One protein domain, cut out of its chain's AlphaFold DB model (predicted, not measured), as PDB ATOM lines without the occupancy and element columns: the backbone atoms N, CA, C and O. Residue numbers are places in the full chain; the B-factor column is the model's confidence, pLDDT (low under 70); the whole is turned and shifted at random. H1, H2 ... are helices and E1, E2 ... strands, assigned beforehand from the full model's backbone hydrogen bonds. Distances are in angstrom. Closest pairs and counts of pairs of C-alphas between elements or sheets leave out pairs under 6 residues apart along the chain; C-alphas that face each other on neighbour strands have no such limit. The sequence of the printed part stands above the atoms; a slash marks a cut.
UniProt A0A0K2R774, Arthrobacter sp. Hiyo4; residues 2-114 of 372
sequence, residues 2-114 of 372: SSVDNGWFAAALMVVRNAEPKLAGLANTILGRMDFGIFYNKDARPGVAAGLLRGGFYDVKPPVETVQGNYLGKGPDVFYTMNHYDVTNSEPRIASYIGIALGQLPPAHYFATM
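Overview. This is residues 2 to 114 of the 372 residues of a protein of Arthrobacter sp. Hiyo4 (UniProt A0A0K2R774). A helical hairpin, H1 and H2, makes one end of the longest axis, and at the other end is a body of loops with the small two-stranded sheet of E2 and E3. H4 crosses the first part of H1, and short H3 lies near the middle of the whole. The printed part has 113 residues, with five named helices and three named strands in the order H1 H2 H3 E1 E2 E3 H4 H5; E2 and E3 are antiparallel, and E1 pairs with no named strand. The class is mixed, helices and strands, with under half of the residues in named elements. The whole is compact, with a radius of gyration of the C-alphas of 14.6 A and spans of 45 by 32 by 22 A.

Arrangement. Start at H1, residues 3 to 19, and go on to H2, residues 24 to 31: this hairpin touches closest at the C-alphas of Arg 17 and Ala 24, 3.9 A apart, at a shallow tilt of 13 degrees, opposite ways. Look next at H3, residues 36 to 39, close to H1 but not clearly touching it; the closest C-alphas, of Ser 3 and Phe 39, are 6.5 A apart. In E1, residues 52 to 54, residues 52 to 53 pair antiparallel with residues 40 to 41, and residues 53 to 54 with residues 84 to 85. Then find the hairpin of E2, residues 66 to 69, and E3, residues 78 to 81, antiparallel at 141 degrees, with N 67 and O 80 within hydrogen-bond range at 3.0 A and N 80 and O 67 at 2.8 A. H4, residues 93 to 101, touches H1, closest at the C-alphas of Gly 7 and Ala 95, 4.3 A apart, at a steep tilt of 60 degrees, the same way. H4 touches H3 too, closest at the C-alphas of Phe 36 and Gly 99, 5.3 A apart. H5, residues 109 to 112, is close to H4 but not clearly touching it; the closest C-alphas, of Ser 96 and Tyr 110, are 7.0 A apart. H2 and H4 are apart. Every O i to N i+4 pair is within hydrogen-bond range in H2 and H4, and 12 of 13 are in H1; H3 and H5 are too short for such a pair.

Along the chain. Find C-alpha 3 at (19.745, -17.362, 27.425); from there H1 runs 24.1 A to C-alpha 19. H2 measures 10.1 A, H3 5.7 A, E1 6.6 A, E2 9.5 A, E3 9.8 A and H4 12.1 A. H5 runs 4.9 A to C-alpha 112 at (8.397, -23.011, 38.410).

Size, cuts and confidence. The C-alphas of Lys 22 and Gly 47, 47.5 A apart, are the two farthest apart. The links H3 to E1, E1 to E2 and E3 to H4 are long. The printed part has no cut, and no printed residue is under pLDDT 70.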
ATOM      1  N   SER A   2      23.008 -14.117  26.054       96.25
ATOM      2  CA  SER A   2      21.550 -14.163  26.271       96.25
ATOM      3  C   SER A   2      21.090 -15.618  26.353       96.25
ATOM      4  O   SER A   2      21.557 -16.430  25.550       96.25
ATOM      5  N   SER A   3      20.240 -15.980  27.316       96.88
ATOM      6  CA  SER A   3      19.745 -17.362  27.425       96.88
ATOM      7  C   SER A   3      18.819 -17.724  26.261       96.88
ATOM      8  O   SER A   3      18.927 -18.827  25.729       96.88
ATOM      9  N   VAL A   4      18.007 -16.771  25.795       95.81
ATOM     10  CA  VAL A   4      17.064 -16.938  24.676       95.81
ATOM     11  C   VAL A   4      17.789 -17.116  23.350       95.81
ATOM     12  O   VAL A   4      17.563 -18.105  22.657       95.81
ATOM     13  N   ASP A   5      18.730 -16.225  23.024       96.50
ATOM     14  CA  ASP A   5      19.453 -16.295  21.745       96.50
ATOM     15  C   ASP A   5      20.281 -17.581  21.645       96.50
ATOM     16  O   ASP A   5      20.331 -18.232  20.599       96.50
ATOM     17  N   ASN A   6      20.906 -17.988  22.757       97.94
ATOM     18  CA  ASN A   6      21.600 -19.271  22.827       97.94
ATOM     19  C   ASN A   6      20.619 -20.450  22.729       97.94
ATOM     20  O   ASN A   6      20.969 -21.458  22.123       97.94
ATOM     21  N   GLY A   7      19.406 -20.328  23.274       97.94
ATOM     22  CA  GLY A   7      18.324 -21.303  23.123       97.94
ATOM     23  C   GLY A   7      17.975 -21.545  21.657       97.94
ATOM     24  O   GLY A   7      18.050 -22.679  21.186       97.94
ATOM     25  N   TRP A   8      17.695 -20.482  20.903       97.88
ATOM     26  CA  TRP A   8      17.376 -20.580  19.474       97.88
ATOM     27  C   TRP A   8      18.549 -21.078  18.635       97.88
ATOM     28  O   TRP A   8      18.370 -21.898  17.731       97.88
ATOM     29  N   PHE A   9      19.770 -20.647  18.956       98.00
ATOM     30  CA  PHE A   9      20.960 -21.146  18.276       98.00
ATOM     31  C   PHE A   9      21.187 -22.643  18.538       98.00
ATOM     32  O   PHE A   9      21.440 -23.400  17.600       98.00
ATOM     33  N   ALA A  10      21.029 -23.097  19.784       98.44
ATOM     34  CA  ALA A  10      21.082 -24.515  20.125       98.44
ATOM     35  C   ALA A  10      19.981 -25.304  19.402       98.44
ATOM     36  O   ALA A  10      20.274 -26.357  18.836       98.44
ATOM     37  N   ALA A  11      18.754 -24.776  19.339       98.31
ATOM     38  CA  ALA A  11      17.651 -25.412  18.626       98.31
ATOM     39  C   ALA A  11      17.970 -25.625  17.143       98.31
ATOM     40  O   ALA A  11      17.801 -26.729  16.618       98.31
ATOM     41  N   ALA A  12      18.525 -24.608  16.480       97.81
ATOM     42  CA  ALA A  12      18.971 -24.715  15.097       97.81
ATOM     43  C   ALA A  12      20.060 -25.788  14.925       97.81
ATOM     44  O   ALA A  12      19.979 -26.613  14.013       97.81
ATOM     45  N   LEU A  13      21.054 -25.845  15.818       98.31
ATOM     46  CA  LEU A  13      22.087 -26.886  15.782       98.31
ATOM     47  C   LEU A  13      21.498 -28.292  16.006       98.31
ATOM     48  O   LEU A  13      21.959 -29.249  15.380       98.31
ATOM     49  N   MET A  14      20.476 -28.428  16.861       98.31
ATOM     50  CA  MET A  14      19.777 -29.695  17.121       98.31
ATOM     51  C   MET A  14      18.952 -30.158  15.917       98.31
ATOM     52  O   MET A  14      18.892 -31.356  15.646       98.31
ATOM     53  N   VAL A  15      18.385 -29.228  15.150       98.25
ATOM     54  CA  VAL A  15      17.778 -29.533  13.850       98.25
ATOM     55  C   VAL A  15      18.856 -29.972  12.859       98.25
ATOM     56  O   VAL A  15      18.743 -31.047  12.274       98.25
ATOM     57  N   VAL A  16      19.933 -29.193  12.697       98.00
ATOM     58  CA  VAL A  16      21.000 -29.464  11.716       98.00
ATOM     59  C   VAL A  16      21.673 -30.812  11.961       98.00
ATOM     60  O   VAL A  16      21.901 -31.547  11.002       98.00
ATOM     61  N   ARG A  17      21.963 -31.180  13.218       96.94
ATOM     62  CA  ARG A  17      22.621 -32.468  13.512       96.94
ATOM     63  C   ARG A  17      21.810 -33.678  13.044       96.94
ATOM     64  O   ARG A  17      22.407 -34.698  12.717       96.94
ATOM     65  N   ASN A  18      20.485 -33.550  13.000       97.38
ATOM     66  CA  ASN A  18      19.569 -34.630  12.639       97.38
ATOM     67  C   ASN A  18      19.140 -34.552  11.165       97.38
ATOM     68  O   ASN A  18      18.995 -35.584  10.513       97.38
ATOM     69  N   ALA A  19      19.004 -33.340  10.622       96.88
ATOM     70  CA  ALA A  19      18.635 -33.114   9.229       96.88
ATOM     71  C   ALA A  19      19.805 -33.341   8.256       96.88
ATOM     72  O   ALA A  19      19.586 -33.816   7.144       96.88
ATOM     73  N   GLU A  20      21.040 -33.025   8.665       97.38
ATOM     74  CA  GLU A  20      22.225 -33.020   7.800       97.38
ATOM     75  C   GLU A  20      23.370 -33.873   8.382       97.38
ATOM     76  O   GLU A  20      24.286 -33.347   9.028       97.38
ATOM     77  N   PRO A  21      23.402 -35.197   8.113       95.62
ATOM     78  CA  PRO A  21      24.381 -36.118   8.704       95.62
ATOM     79  C   PRO A  21      25.850 -35.726   8.493       95.62
ATOM     80  O   PRO A  21      26.699 -35.994   9.342       95.62
ATOM     81  N   LYS A  22      26.169 -35.054   7.377       98.25
ATOM     82  CA  LYS A  22      27.530 -34.566   7.086       98.25
ATOM     83  C   LYS A  22      27.982 -33.451   8.037       98.25
ATOM     84  O   LYS A  22      29.182 -33.280   8.231       98.25
ATOM     85  N   LEU A  23      27.042 -32.697   8.608       98.19
ATOM     86  CA  LEU A  23      27.302 -31.583   9.522       98.19
ATOM     87  C   LEU A  23      27.096 -31.963  10.994       98.19
ATOM     88  O   LEU A  23      27.495 -31.198  11.871       98.19
ATOM     89  N   ALA A  24      26.552 -33.150  11.280       97.94
ATOM     90  CA  ALA A  24      26.236 -33.601  12.632       97.94
ATOM     91  C   ALA A  24      27.423 -33.523  13.602       97.94
ATOM     92  O   ALA A  24      27.279 -33.028  14.718       97.94
ATOM     93  N   GLY A  25      28.620 -33.940  13.173       98.44
ATOM     94  CA  GLY A  25      29.823 -33.857  14.008       98.44
ATOM     95  C   GLY A  25      30.210 -32.419  14.376       98.44
ATOM     96  O   GLY A  25      30.582 -32.149  15.519       98.44
ATOM     97  N   LEU A  26      30.072 -31.478  13.434       98.19
ATOM     98  CA  LEU A  26      30.354 -30.061  13.674       98.19
ATOM     99  C   LEU A  26      29.294 -29.433  14.584       98.19
ATOM    100  O   LEU A  26      29.647 -28.764  15.554       98.19
ATOM    101  N   ALA A  27      28.014 -29.703  14.316       98.12
ATOM    102  CA  ALA A  27      26.910 -29.235  15.147       98.12
ATOM    103  C   ALA A  27      27.070 -29.715  16.599       98.12
ATOM    104  O   ALA A  27      27.043 -28.901  17.519       98.12
ATOM    105  N   ASN A  28      27.358 -31.005  16.804       97.69
ATOM    106  CA  ASN A  28      27.585 -31.586  18.130       97.69
ATOM    107  C   ASN A  28      28.831 -31.026  18.835       97.69
ATOM    108  O   ASN A  28      28.843 -30.925  20.058       97.69
ATOM    109  N   THR A  29      29.863 -30.614  18.089       98.25
ATOM    110  CA  THR A  29      31.052 -29.967  18.676       98.25
ATOM    111  C   THR A  29      30.712 -28.615  19.308       98.25
ATOM    112  O   THR A  29      31.294 -28.257  20.334       98.25
ATOM    113  N   ILE A  30      29.784 -27.865  18.707       97.94
ATOM    114  CA  ILE A  30      29.314 -26.582  19.241       97.94
ATOM    115  C   ILE A  30      28.307 -26.829  20.371       97.94
ATOM    116  O   ILE A  30      28.518 -26.344  21.481       97.94
ATOM    117  N   LEU A  31      27.279 -27.647  20.120       96.81
ATOM    118  CA  LEU A  31      26.239 -28.015  21.092       96.81
ATOM    119  C   LEU A  31      26.813 -28.565  22.397       96.81
ATOM    120  O   LEU A  31      26.414 -28.129  23.469       96.81
ATOM    121  N   GLY A  32      27.792 -29.472  22.324       96.31
ATOM    122  CA  GLY A  32      28.391 -30.105  23.503       96.31
ATOM    123  C   GLY A  32      29.155 -29.149  24.428       96.31
ATOM    124  O   GLY A  32      29.591 -29.562  25.498       96.31
ATOM    125  N   ARG A  33      29.345 -27.884  24.028       95.38
ATOM    126  CA  ARG A  33      29.953 -26.826  24.852       95.38
ATOM    127  C   ARG A  33      28.927 -25.867  25.454       95.38
ATOM    128  O   ARG A  33      29.310 -25.032  26.268       95.38
ATOM    129  N   MET A  34      27.667 -25.946  25.035       97.00
ATOM    130  CA  MET A  34      26.594 -25.106  25.556       97.00
ATOM    131  C   MET A  34      26.061 -25.721  26.852       97.00
ATOM    132  O   MET A  34      25.684 -26.891  26.875       97.00
ATOM    133  N   ASP A  35      26.038 -24.934  27.929       96.81
ATOM    134  CA  ASP A  35      25.524 -25.339  29.241       96.81
ATOM    135  C   ASP A  35      24.536 -24.280  29.744       96.81
ATOM    136  O   ASP A  35      24.931 -23.221  30.235       96.81
ATOM    137  N   PHE A  36      23.240 -24.551  29.586       97.75
ATOM    138  CA  PHE A  36      22.151 -23.664  29.993       97.75
ATOM    139  C   PHE A  36      22.030 -23.538  31.516       97.75
ATOM    140  O   PHE A  36      21.438 -22.569  31.997       97.75
ATOM    141  N   GLY A  37      22.653 -24.440  32.284       97.25
ATOM    142  CA  GLY A  37      22.724 -24.339  33.739       97.25
ATOM    143  C   GLY A  37      23.441 -23.071  34.215       97.25
ATOM    144  O   GLY A  37      23.183 -22.609  35.323       97.25
ATOM    145  N   ILE A  38      24.262 -22.433  33.366       96.88
ATOM    146  CA  ILE A  38      24.875 -21.129  33.671       96.88
ATOM    147  C   ILE A  38      23.838 -20.031  33.896       96.88
ATOM    148  O   ILE A  38      24.094 -19.101  34.650       96.88
ATOM    149  N   PHE A  39      22.662 -20.135  33.280       97.81
ATOM    150  CA  PHE A  39      21.592 -19.156  33.433       97.81
ATOM    151  C   PHE A  39      20.623 -19.518  34.566       97.81
ATOM    152  O   PHE A  39      19.772 -18.702  34.911       97.81
ATOM    153  N   TYR A  40      20.719 -20.719  35.141       98.12
ATOM    154  CA  TYR A  40      19.732 -21.233  36.084       98.12
ATOM    155  C   TYR A  40      19.982 -20.728  37.508       98.12
ATOM    156  O   TYR A  40      20.892 -21.172  38.210       98.12
ATOM    157  N   ASN A  41      19.118 -19.825  37.969       97.94
ATOM    158  CA  ASN A  41      19.085 -19.395  39.356       97.94
ATOM    159  C   ASN A  41      18.095 -20.256  40.148       97.94
ATOM    160  O   ASN A  41      16.891 -19.991  40.131       97.94
ATOM    161  N   LYS A  42      18.606 -21.245  40.887       96.81
ATOM    162  CA  LYS A  42      17.792 -22.146  41.723       96.81
ATOM    163  C   LYS A  42      16.939 -21.417  42.777       96.81
ATOM    164  O   LYS A  42      15.904 -21.938  43.165       96.81
ATOM    165  N   ASP A  43      17.364 -20.228  43.207       95.81
ATOM    166  CA  ASP A  43      16.733 -19.455  44.285       95.81
ATOM    167  C   ASP A  43      15.814 -18.338  43.741       95.81
ATOM    168  O   ASP A  43      15.404 -17.447  44.480       95.81
ATOM    169  N   ALA A  44      15.502 -18.343  42.435       96.75
ATOM    170  CA  ALA A  44      14.716 -17.285  41.789       96.75
ATOM    171  C   ALA A  44      13.260 -17.197  42.273       96.75
ATOM    172  O   ALA A  44      12.631 -16.154  42.116       96.75
ATOM    173  N   ARG A  45      12.716 -18.276  42.842       94.56
ATOM    174  CA  ARG A  45      11.329 -18.354  43.307       94.56
ATOM    175  C   ARG A  45      11.287 -18.696  44.796       94.56
ATOM    176  O   ARG A  45      11.269 -19.873  45.152       94.56
ATOM    177  N   PRO A  46      11.269 -17.688  45.687       93.19
ATOM    178  CA  PRO A  46      11.160 -17.922  47.121       93.19
ATOM    179  C   PRO A  46       9.942 -18.793  47.457       93.19
ATOM    180  O   PRO A  46       8.828 -18.501  47.036       93.19
ATOM    181  N   GLY A  47      10.163 -19.875  48.207       91.81
ATOM    182  CA  GLY A  47       9.105 -20.814  48.601       91.81
ATOM    183  C   GLY A  47       8.745 -21.883  47.561       91.81
ATOM    184  O   GLY A  47       7.991 -22.792  47.891       91.81
ATOM    185  N   VAL A  48       9.307 -21.837  46.350       94.94
ATOM    186  CA  VAL A  48       9.137 -22.876  45.323       94.94
ATOM    187  C   VAL A  48      10.394 -23.739  45.269       94.94
ATOM    188  O   VAL A  48      11.511 -23.229  45.253       94.94
ATOM    189  N   ALA A  49      10.234 -25.063  45.215       92.62
ATOM    190  CA  ALA A  49      11.345 -26.021  45.186       92.62
ATOM    191  C   ALA A  49      12.049 -26.124  43.809       92.62
ATOM    192  O   ALA A  49      12.556 -27.183  43.439       92.62
ATOM    193  N   ALA A  50      12.070 -25.035  43.039       96.38
ATOM    194  CA  ALA A  50      12.704 -24.919  41.732       96.38
ATOM    195  C   ALA A  50      12.974 -23.444  41.390       96.38
ATOM    196  O   ALA A  50      12.364 -22.534  41.949       96.38
ATOM    197  N   GLY A  51      13.900 -23.220  40.461       97.06
ATOM    198  CA  GLY A  51      14.359 -21.902  40.046       97.06
ATOM    199  C   GLY A  51      13.974 -21.535  38.620       97.06
ATOM    200  O   GLY A  51      13.240 -22.252  37.939       97.06
ATOM    201  N   LEU A  52      14.527 -20.419  38.153       98.31
ATOM    202  CA  LEU A  52      14.238 -19.835  36.844       98.31
ATOM    203  C   LEU A  52      15.520 -19.491  36.092       98.31
ATOM    204  O   LEU A  52      16.586 -19.305  36.688       98.31
ATOM    205  N   LEU A  53      15.400 -19.364  34.773       98.38
ATOM    206  CA  LEU A  53      16.479 -18.865  33.934       98.38
ATOM    207  C   LEU A  53      16.593 -17.344  34.054       98.38
ATOM    208  O   LEU A  53      15.595 -16.630  34.049       98.38
ATOM    209  N   ARG A  54      17.824 -16.842  34.140       98.06
ATOM    210  CA  ARG A  54      18.162 -15.426  33.949       98.06
ATOM    211  C   ARG A  54      17.993 -15.029  32.484       98.06
ATOM    212  O   ARG A  54      18.193 -15.858  31.592       98.06
ATOM    213  N   GLY A  55      17.761 -13.737  32.244       97.50
ATOM    214  CA  GLY A  55      17.833 -13.154  30.896       97.50
ATOM    215  C   GLY A  55      19.186 -13.405  30.220       97.50
ATOM    216  O   GLY A  55      19.272 -13.785  29.054       97.50
ATOM    217  N   GLY A  56      20.271 -13.267  30.978       97.50
ATOM    218  CA  GLY A  56      21.610 -13.542  30.482       97.50
ATOM    219  C   GLY A  56      22.703 -13.147  31.464       97.50
ATOM    220  O   GLY A  56      22.460 -12.970  32.659       97.50
ATOM    221  N   PHE A  57      23.915 -12.983  30.944       97.38
ATOM    222  CA  PHE A  57      25.047 -12.436  31.688       97.38
ATOM    223  C   PHE A  57      26.033 -11.689  30.787       97.38
ATOM    224  O   PHE A  57      26.101 -11.915  29.574       97.38
ATOM    225  N   TYR A  58      26.849 -10.847  31.411       97.44
ATOM    226  CA  TYR A  58      28.009 -10.186  30.822       97.44
ATOM    227  C   TYR A  58      29.290 -10.745  31.447       97.44
ATOM    228  O   TYR A  58      29.332 -11.034  32.642       97.44
ATOM    229  N   ASP A  59      30.334 -10.900  30.643       95.25
ATOM    230  CA  ASP A  59      31.681 -11.280  31.086       95.25
ATOM    231  C   ASP A  59      32.462 -10.092  31.677       95.25
ATOM    232  O   ASP A  59      33.401 -10.275  32.449       95.25
ATOM    233  N   VAL A  60      32.034  -8.867  31.367       96.12
ATOM    234  CA  VAL A  60      32.539  -7.614  31.935       96.12
ATOM    235  C   VAL A  60      31.381  -6.829  32.542       96.12
ATOM    236  O   VAL A  60      30.291  -6.804  31.976       96.12
ATOM    237  N   LYS A  61      31.611  -6.163  33.682       97.38
ATOM    238  CA  LYS A  61      30.573  -5.387  34.374       97.38
ATOM    239  C   LYS A  61      30.001  -4.305  33.445       97.38
ATOM    240  O   LYS A  61      30.742  -3.389  33.080       97.38
ATOM    241  N   PRO A  62      28.709  -4.365  33.088       97.06
ATOM    242  CA  PRO A  62      28.099  -3.364  32.227       97.06
ATOM    243  C   PRO A  62      27.674  -2.126  33.041       97.06
ATOM    244  O   PRO A  62      27.575  -2.191  34.270       97.06
ATOM    245  N   PRO A  63      27.354  -0.996  32.386       96.81
ATOM    246  CA  PRO A  63      26.770   0.184  33.029       96.81
ATOM    247  C   PRO A  63      25.260   0.017  33.302       96.81
ATOM    248  O   PRO A  63      24.497   0.970  33.179       96.81
ATOM    249  N   VAL A  64      24.820  -1.196  33.640       96.38
ATOM    250  CA  VAL A  64      23.444  -1.516  34.047       96.38
ATOM    251  C   VAL A  64      23.476  -2.353  35.320       96.38
ATOM    252  O   VAL A  64      24.503  -2.950  35.663       96.38
ATOM    253  N   GLU A  65      22.357  -2.387  36.036       97.75
ATOM    254  CA  GLU A  65      22.247  -3.201  37.241       97.75
ATOM    255  C   GLU A  65      22.408  -4.688  36.905       97.75
ATOM    256  O   GLU A  65      21.849  -5.201  35.934       97.75
ATOM    257  N   THR A  66      23.232  -5.368  37.695       98.25
ATOM    258  CA  THR A  66      23.566  -6.779  37.520       98.25
ATOM    259  C   THR A  66      23.874  -7.412  38.867       98.25
ATOM    260  O   THR A  66      24.306  -6.735  39.804       98.25
ATOM    261  N   VAL A  67      23.718  -8.731  38.944       97.94
ATOM    262  CA  VAL A  67      24.182  -9.532  40.082       97.94
ATOM    263  C   VAL A  67      25.443 -10.274  39.668       97.94
ATOM    264  O   VAL A  67      25.416 -11.077  38.737       97.94
ATOM    265  N   GLN A  68      26.555 -10.023  40.358       97.88
ATOM    266  CA  GLN A  68      27.768 -10.810  40.159       97.88
ATOM    267  C   GLN A  68      27.601 -12.203  40.778       97.88
ATOM    268  O   GLN A  68      27.127 -12.324  41.908       97.88
ATOM    269  N   GLY A  69      28.015 -13.250  40.070       97.19
ATOM    270  CA  GLY A  69      28.066 -14.591  40.642       97.19
ATOM    271  C   GLY A  69      28.482 -15.672  39.656       97.19
ATOM    272  O   GLY A  69      28.902 -15.398  38.533       97.19
ATOM    273  N   ASN A  70      28.295 -16.924  40.067       96.56
ATOM    274  CA  ASN A  70      28.649 -18.103  39.285       96.56
ATOM    275  C   ASN A  70      27.724 -19.281  39.634       96.56
ATOM    276  O   ASN A  70      28.015 -20.048  40.551       96.56
ATOM    277  N   TYR A  71      26.601 -19.428  38.924       95.62
ATOM    278  CA  TYR A  71      25.607 -20.459  39.247       95.62
ATOM    279  C   TYR A  71      26.125 -21.892  39.068       95.62
ATOM    280  O   TYR A  71      25.750 -22.775  39.838       95.62
ATOM    281  N   LEU A  72      27.030 -22.124  38.111       94.12
ATOM    282  CA  LEU A  72      27.633 -23.443  37.878       94.12
ATOM    283  C   LEU A  72      28.832 -23.742  38.787       94.12
ATOM    284  O   LEU A  72      29.295 -24.884  38.818       94.12
ATOM    285  N   GLY A  73      29.389 -22.735  39.463       94.19
ATOM    286  CA  GLY A  73      30.673 -22.849  40.159       94.19
ATOM    287  C   GLY A  73      31.843 -23.199  39.227       94.19
ATOM    288  O   GLY A  73      32.836 -23.771  39.674       94.19
ATOM    289  N   LYS A  74      31.727 -22.908  37.924       89.44
ATOM    290  CA  LYS A  74      32.740 -23.198  36.895       89.44
ATOM    291  C   LYS A  74      33.159 -21.904  36.206       89.44
ATOM    292  O   LYS A  74      32.308 -21.122  35.807       89.44
ATOM    293  N   GLY A  75      34.464 -21.704  36.027       90.75
ATOM    294  CA  GLY A  75      34.992 -20.471  35.431       90.75
ATOM    295  C   GLY A  75      34.928 -19.260  36.376       90.75
ATOM    296  O   GLY A  75      34.654 -19.431  37.565       90.75
ATOM    297  N   PRO A  76      35.246 -18.051  35.878       94.19
ATOM    298  CA  PRO A  76      35.157 -16.822  36.661       94.19
ATOM    299  C   PRO A  76      33.701 -16.427  36.934       94.19
ATOM    300  O   PRO A  76      32.786 -16.865  36.237       94.19
ATOM    301  N   ASP A  77      33.504 -15.558  37.923       97.38
ATOM    302  CA  ASP A  77      32.221 -14.887  38.110       97.38
ATOM    303  C   ASP A  77      31.848 -14.061  36.873       97.38
ATOM    304  O   ASP A  77      32.703 -13.465  36.213       97.38
ATOM    305  N   VAL A  78      30.548 -13.989  36.611       97.69
ATOM    306  CA  VAL A  78      29.936 -13.174  35.558       97.69
ATOM    307  C   VAL A  78      28.912 -12.220  36.166       97.69
ATOM    308  O   VAL A  78      28.546 -12.339  37.336       97.69
ATOM    309  N   PHE A  79      28.429 -11.270  35.371       98.38
ATOM    310  CA  PHE A  79      27.432 -10.281  35.778       98.38
ATOM    311  C   PHE A  79      26.074 -10.643  35.178       98.38
ATOM    312  O   PHE A  79      25.809 -10.341  34.015       98.38
ATOM    313  N   TYR A  80      25.221 -11.321  35.945       98.44
ATOM    314  CA  TYR A  80      23.886 -11.731  35.506       98.44
ATOM    315  C   TYR A  80      22.932 -10.545  35.406       98.44
ATOM    316  O   TYR A  80      22.993  -9.618  36.216       98.44
ATOM    317  N   THR A  81      22.012 -10.607  34.445       98.00
ATOM    318  CA  THR A  81      20.899  -9.655  34.361       98.00
ATOM    319  C   THR A  81      19.991  -9.766  35.587       98.00
ATOM    320  O   THR A  81      19.905 -10.818  36.222       98.00
ATOM    321  N   MET A  82      19.300  -8.680  35.942       97.38
ATOM    322  CA  MET A  82      18.411  -8.669  37.112       97.38
ATOM    323  C   MET A  82      17.148  -9.511  36.918       97.38
ATOM    324  O   MET A  82      16.650 -10.074  37.889       97.38
ATOM    325  N   ASN A  83      16.668  -9.636  35.681       95.69
ATOM    326  CA  ASN A  83      15.432 -10.335  35.353       95.69
ATOM    327  C   ASN A  83      15.590 -11.864  35.303       95.69
ATOM    328  O   ASN A  83      16.675 -12.401  35.040       95.69
ATOM    329  N   HIS A  84      14.457 -12.540  35.468       97.12
ATOM    330  CA  HIS A  84      14.259 -13.958  35.196       97.12
ATOM    331  C   HIS A  84      13.132 -14.128  34.184       97.12
ATOM    332  O   HIS A  84      12.275 -13.259  34.072       97.12
ATOM    333  N   TYR A  85      13.136 -15.249  33.475       96.44
ATOM    334  CA  TYR A  85      11.992 -15.682  32.685       96.44
ATOM    335  C   TYR A  85      11.082 -16.530  33.562       96.44
ATOM    336  O   TYR A  85      11.421 -17.665  33.904       96.44
ATOM    337  N   ASP A  86       9.968 -15.938  33.977       95.06
ATOM    338  CA  ASP A  86       9.003 -16.508  34.909       95.06
ATOM    339  C   ASP A  86       7.628 -16.768  34.288       95.06
ATOM    340  O   ASP A  86       6.833 -17.442  34.932       95.06
ATOM    341  N   VAL A  87       7.357 -16.328  33.056       95.88
ATOM    342  CA  VAL A  87       6.109 -16.603  32.322       95.88
ATOM    343  C   VAL A  87       6.212 -17.916  31.539       95.88
ATOM    344  O   VAL A  87       7.198 -18.178  30.853       95.88
ATOM    345  N   THR A  88       5.177 -18.754  31.642       97.44
ATOM    346  CA  THR A  88       5.100 -20.070  30.977       97.44
ATOM    347  C   THR A  88       4.905 -19.921  29.477       97.44
ATOM    348  O   THR A  88       5.595 -20.560  28.678       97.44
ATOM    349  N   ASN A  89       3.939 -19.089  29.086       97.75
ATOM    350  CA  ASN A  89       3.627 -18.828  27.694       97.75
ATOM    351  C   ASN A  89       4.530 -17.719  27.149       97.75
ATOM    352  O   ASN A  89       4.141 -16.563  27.083       97.75
ATOM    353  N   SER A  90       5.780 -18.066  26.854       95.81
ATOM    354  CA  SER A  90       6.792 -17.120  26.395       95.81
ATOM    355  C   SER A  90       7.846 -17.849  25.554       95.81
ATOM    356  O   SER A  90       8.105 -19.043  25.754       95.81
ATOM    357  N   GLU A  91       8.491 -17.141  24.629       95.38
ATOM    358  CA  GLU A  91       9.502 -17.692  23.725       95.38
ATOM    359  C   GLU A  91      10.745 -18.308  24.419       95.38
ATOM    360  O   GLU A  91      11.293 -19.283  23.890       95.38
ATOM    361  N   PRO A  92      11.216 -17.849  25.606       96.38
ATOM    362  CA  PRO A  92      12.400 -18.384  26.280       96.38
ATOM    363  C   PRO A  92      12.234 -19.840  26.706       96.38
ATOM    364  O   PRO A  92      13.225 -20.498  27.031       96.38
ATOM    365  N   ARG A  93      10.999 -20.362  26.674       96.94
ATOM    366  CA  ARG A  93      10.663 -21.758  26.960       96.94
ATOM    367  C   ARG A  93      11.513 -22.744  26.156       96.94
ATOM    368  O   ARG A  93      11.824 -23.822  26.661       96.94
ATOM    369  N   ILE A  94      12.000 -22.369  24.968       98.25
ATOM    370  CA  ILE A  94      12.934 -23.210  24.206       98.25
ATOM    371  C   ILE A  94      14.239 -23.495  24.969       98.25
ATOM    372  O   ILE A  94      14.739 -24.620  24.938       98.25
ATOM    373  N   ALA A  95      14.785 -22.511  25.693       98.44
ATOM    374  CA  ALA A  95      16.001 -22.688  26.483       98.44
ATOM    375  C   ALA A  95      15.737 -23.606  27.683       98.44
ATOM    376  O   ALA A  95      16.582 -24.438  28.018       98.44
ATOM    377  N   SER A  96      14.544 -23.518  28.277       98.38
ATOM    378  CA  SER A  96      14.078 -24.444  29.311       98.38
ATOM    379  C   SER A  96      13.992 -25.874  28.777       98.38
ATOM    380  O   SER A  96      14.559 -26.779  29.388       98.38
ATOM    381  N   TYR A  97      13.363 -26.091  27.616       98.62
ATOM    382  CA  TYR A  97      13.265 -27.417  27.003       98.62
ATOM    383  C   TYR A  97      14.624 -28.014  26.670       98.62
ATOM    384  O   TYR A  97      14.888 -29.160  27.022       98.62
ATOM    385  N   ILE A  98      15.513 -27.248  26.040       98.69
ATOM    386  CA  ILE A  98      16.850 -27.739  25.696       98.69
ATOM    387  C   ILE A  98      17.648 -28.034  26.965       98.69
ATOM    388  O   ILE A  98      18.235 -29.106  27.090       98.69
ATOM    389  N   GLY A  99      17.631 -27.120  27.932       98.44
ATOM    390  CA  GLY A  99      18.323 -27.293  29.199       98.44
ATOM    391  C   GLY A  99      17.858 -28.528  29.977       98.44
ATOM    392  O   GLY A  99      18.685 -29.270  30.505       98.44
ATOM    393  N   ILE A 100      16.548 -28.785  30.019       98.69
ATOM    394  CA  ILE A 100      15.972 -29.972  30.667       98.69
ATOM    395  C   ILE A 100      16.305 -31.242  29.873       98.69
ATOM    396  O   ILE A 100      16.766 -32.219  30.459       98.69
ATOM    397  N   ALA A 101      16.130 -31.232  28.548       98.44
ATOM    398  CA  ALA A 101      16.414 -32.383  27.689       98.44
ATOM    399  C   ALA A 101      17.885 -32.820  27.775       98.44
ATOM    400  O   ALA A 101      18.179 -34.009  27.813       98.44
ATOM    401  N   LEU A 102      18.814 -31.866  27.872       97.31
ATOM    402  CA  LEU A 102      20.245 -32.138  28.029       97.31
ATOM    403  C   LEU A 102      20.657 -32.460  29.479       97.31
ATOM    404  O   LEU A 102      21.846 -32.622  29.751       97.31
ATOM    405  N   GLY A 103      19.708 -32.528  30.419       97.62
ATOM    406  CA  GLY A 103      19.971 -32.815  31.833       97.62
ATOM    407  C   GLY A 103      20.730 -31.708  32.574       97.62
ATOM    408  O   GLY A 103      21.325 -31.962  33.619       97.62
ATOM    409  N   GLN A 104      20.738 -30.489  32.034       97.81
ATOM    410  CA  GLN A 104      21.430 -29.325  32.598       97.81
ATOM    411  C   GLN A 104      20.545 -28.560  33.591       97.81
ATOM    412  O   GLN A 104      21.051 -27.890  34.490       97.81
ATOM    413  N   LEU A 105      19.223 -28.669  33.436       98.12
ATOM    414  CA  LEU A 105      18.216 -28.067  34.305       98.12
ATOM    415  C   LEU A 105      17.341 -29.170  34.918       98.12
ATOM    416  O   LEU A 105      17.044 -30.160  34.245       98.12
ATOM    417  N   PRO A 106      16.875 -29.011  36.169       97.62
ATOM    418  CA  PRO A 106      15.898 -29.932  36.736       97.62
ATOM    419  C   PRO A 106      14.543 -29.788  36.011       97.62
ATOM    420  O   PRO A 106      14.123 -28.655  35.774       97.62
ATOM    421  N   PRO A 107      13.798 -30.881  35.741       97.81
ATOM    422  CA  PRO A 107      12.475 -30.800  35.104       97.81
ATOM    423  C   PRO A 107      11.481 -29.897  35.849       97.81
ATOM    424  O   PRO A 107      10.685 -29.201  35.226       97.81
ATOM    425  N   ALA A 108      11.606 -29.820  37.179       97.31
ATOM    426  CA  ALA A 108      10.804 -28.950  38.040       97.31
ATOM    427  C   ALA A 108      10.895 -27.451  37.678       97.31
ATOM    428  O   ALA A 108      10.002 -26.687  38.029       97.31
ATOM    429  N   HIS A 109      11.933 -27.023  36.944       97.75
ATOM    430  CA  HIS A 109      12.019 -25.674  36.377       97.75
ATOM    431  C   HIS A 109      10.798 -25.323  35.510       97.75
ATOM    432  O   HIS A 109      10.317 -24.195  35.575       97.75
ATOM    433  N   TYR A 110      10.262 -26.281  34.747       97.94
ATOM    434  CA  TYR A 110       9.099 -26.055  33.886       97.94
ATOM    435  C   TYR A 110       7.872 -25.588  34.685       97.94
ATOM    436  O   TYR A 110       7.230 -24.603  34.325       97.94
ATOM    437  N   PHE A 111       7.605 -26.226  35.825       97.75
ATOM    438  CA  PHE A 111       6.495 -25.881  36.721       97.75
ATOM    439  C   PHE A 111       6.800 -24.697  37.646       97.75
ATOM    440  O   PHE A 111       5.909 -24.189  38.319       97.75
ATOM    441  N   ALA A 112       8.048 -24.222  37.680       97.38
ATOM    442  CA  ALA A 112       8.397 -23.011  38.410       97.38
ATOM    443  C   ALA A 112       7.902 -21.745  37.701       97.38
ATOM    444  O   ALA A 112       7.843 -20.702  38.337       97.38
ATOM    445  N   THR A 113       7.560 -21.795  36.414       97.06
ATOM    446  CA  THR A 113       6.993 -20.655  35.675       97.06
ATOM    447  C   THR A 113       5.517 -20.419  36.040       97.06
ATOM    448  O   THR A 113       4.836 -21.287  36.581       97.06
ATOM    449  N   MET A 114       5.011 -19.211  35.821       96.62
ATOM    450  CA  MET A 114       3.636 -18.791  36.089       96.62
ATOM    451  C   MET A 114       2.821 -18.856  34.806       96.62
ATOM    452  O   MET A 114       3.307 -18.464  33.745       96.62
TER     453      MET A 114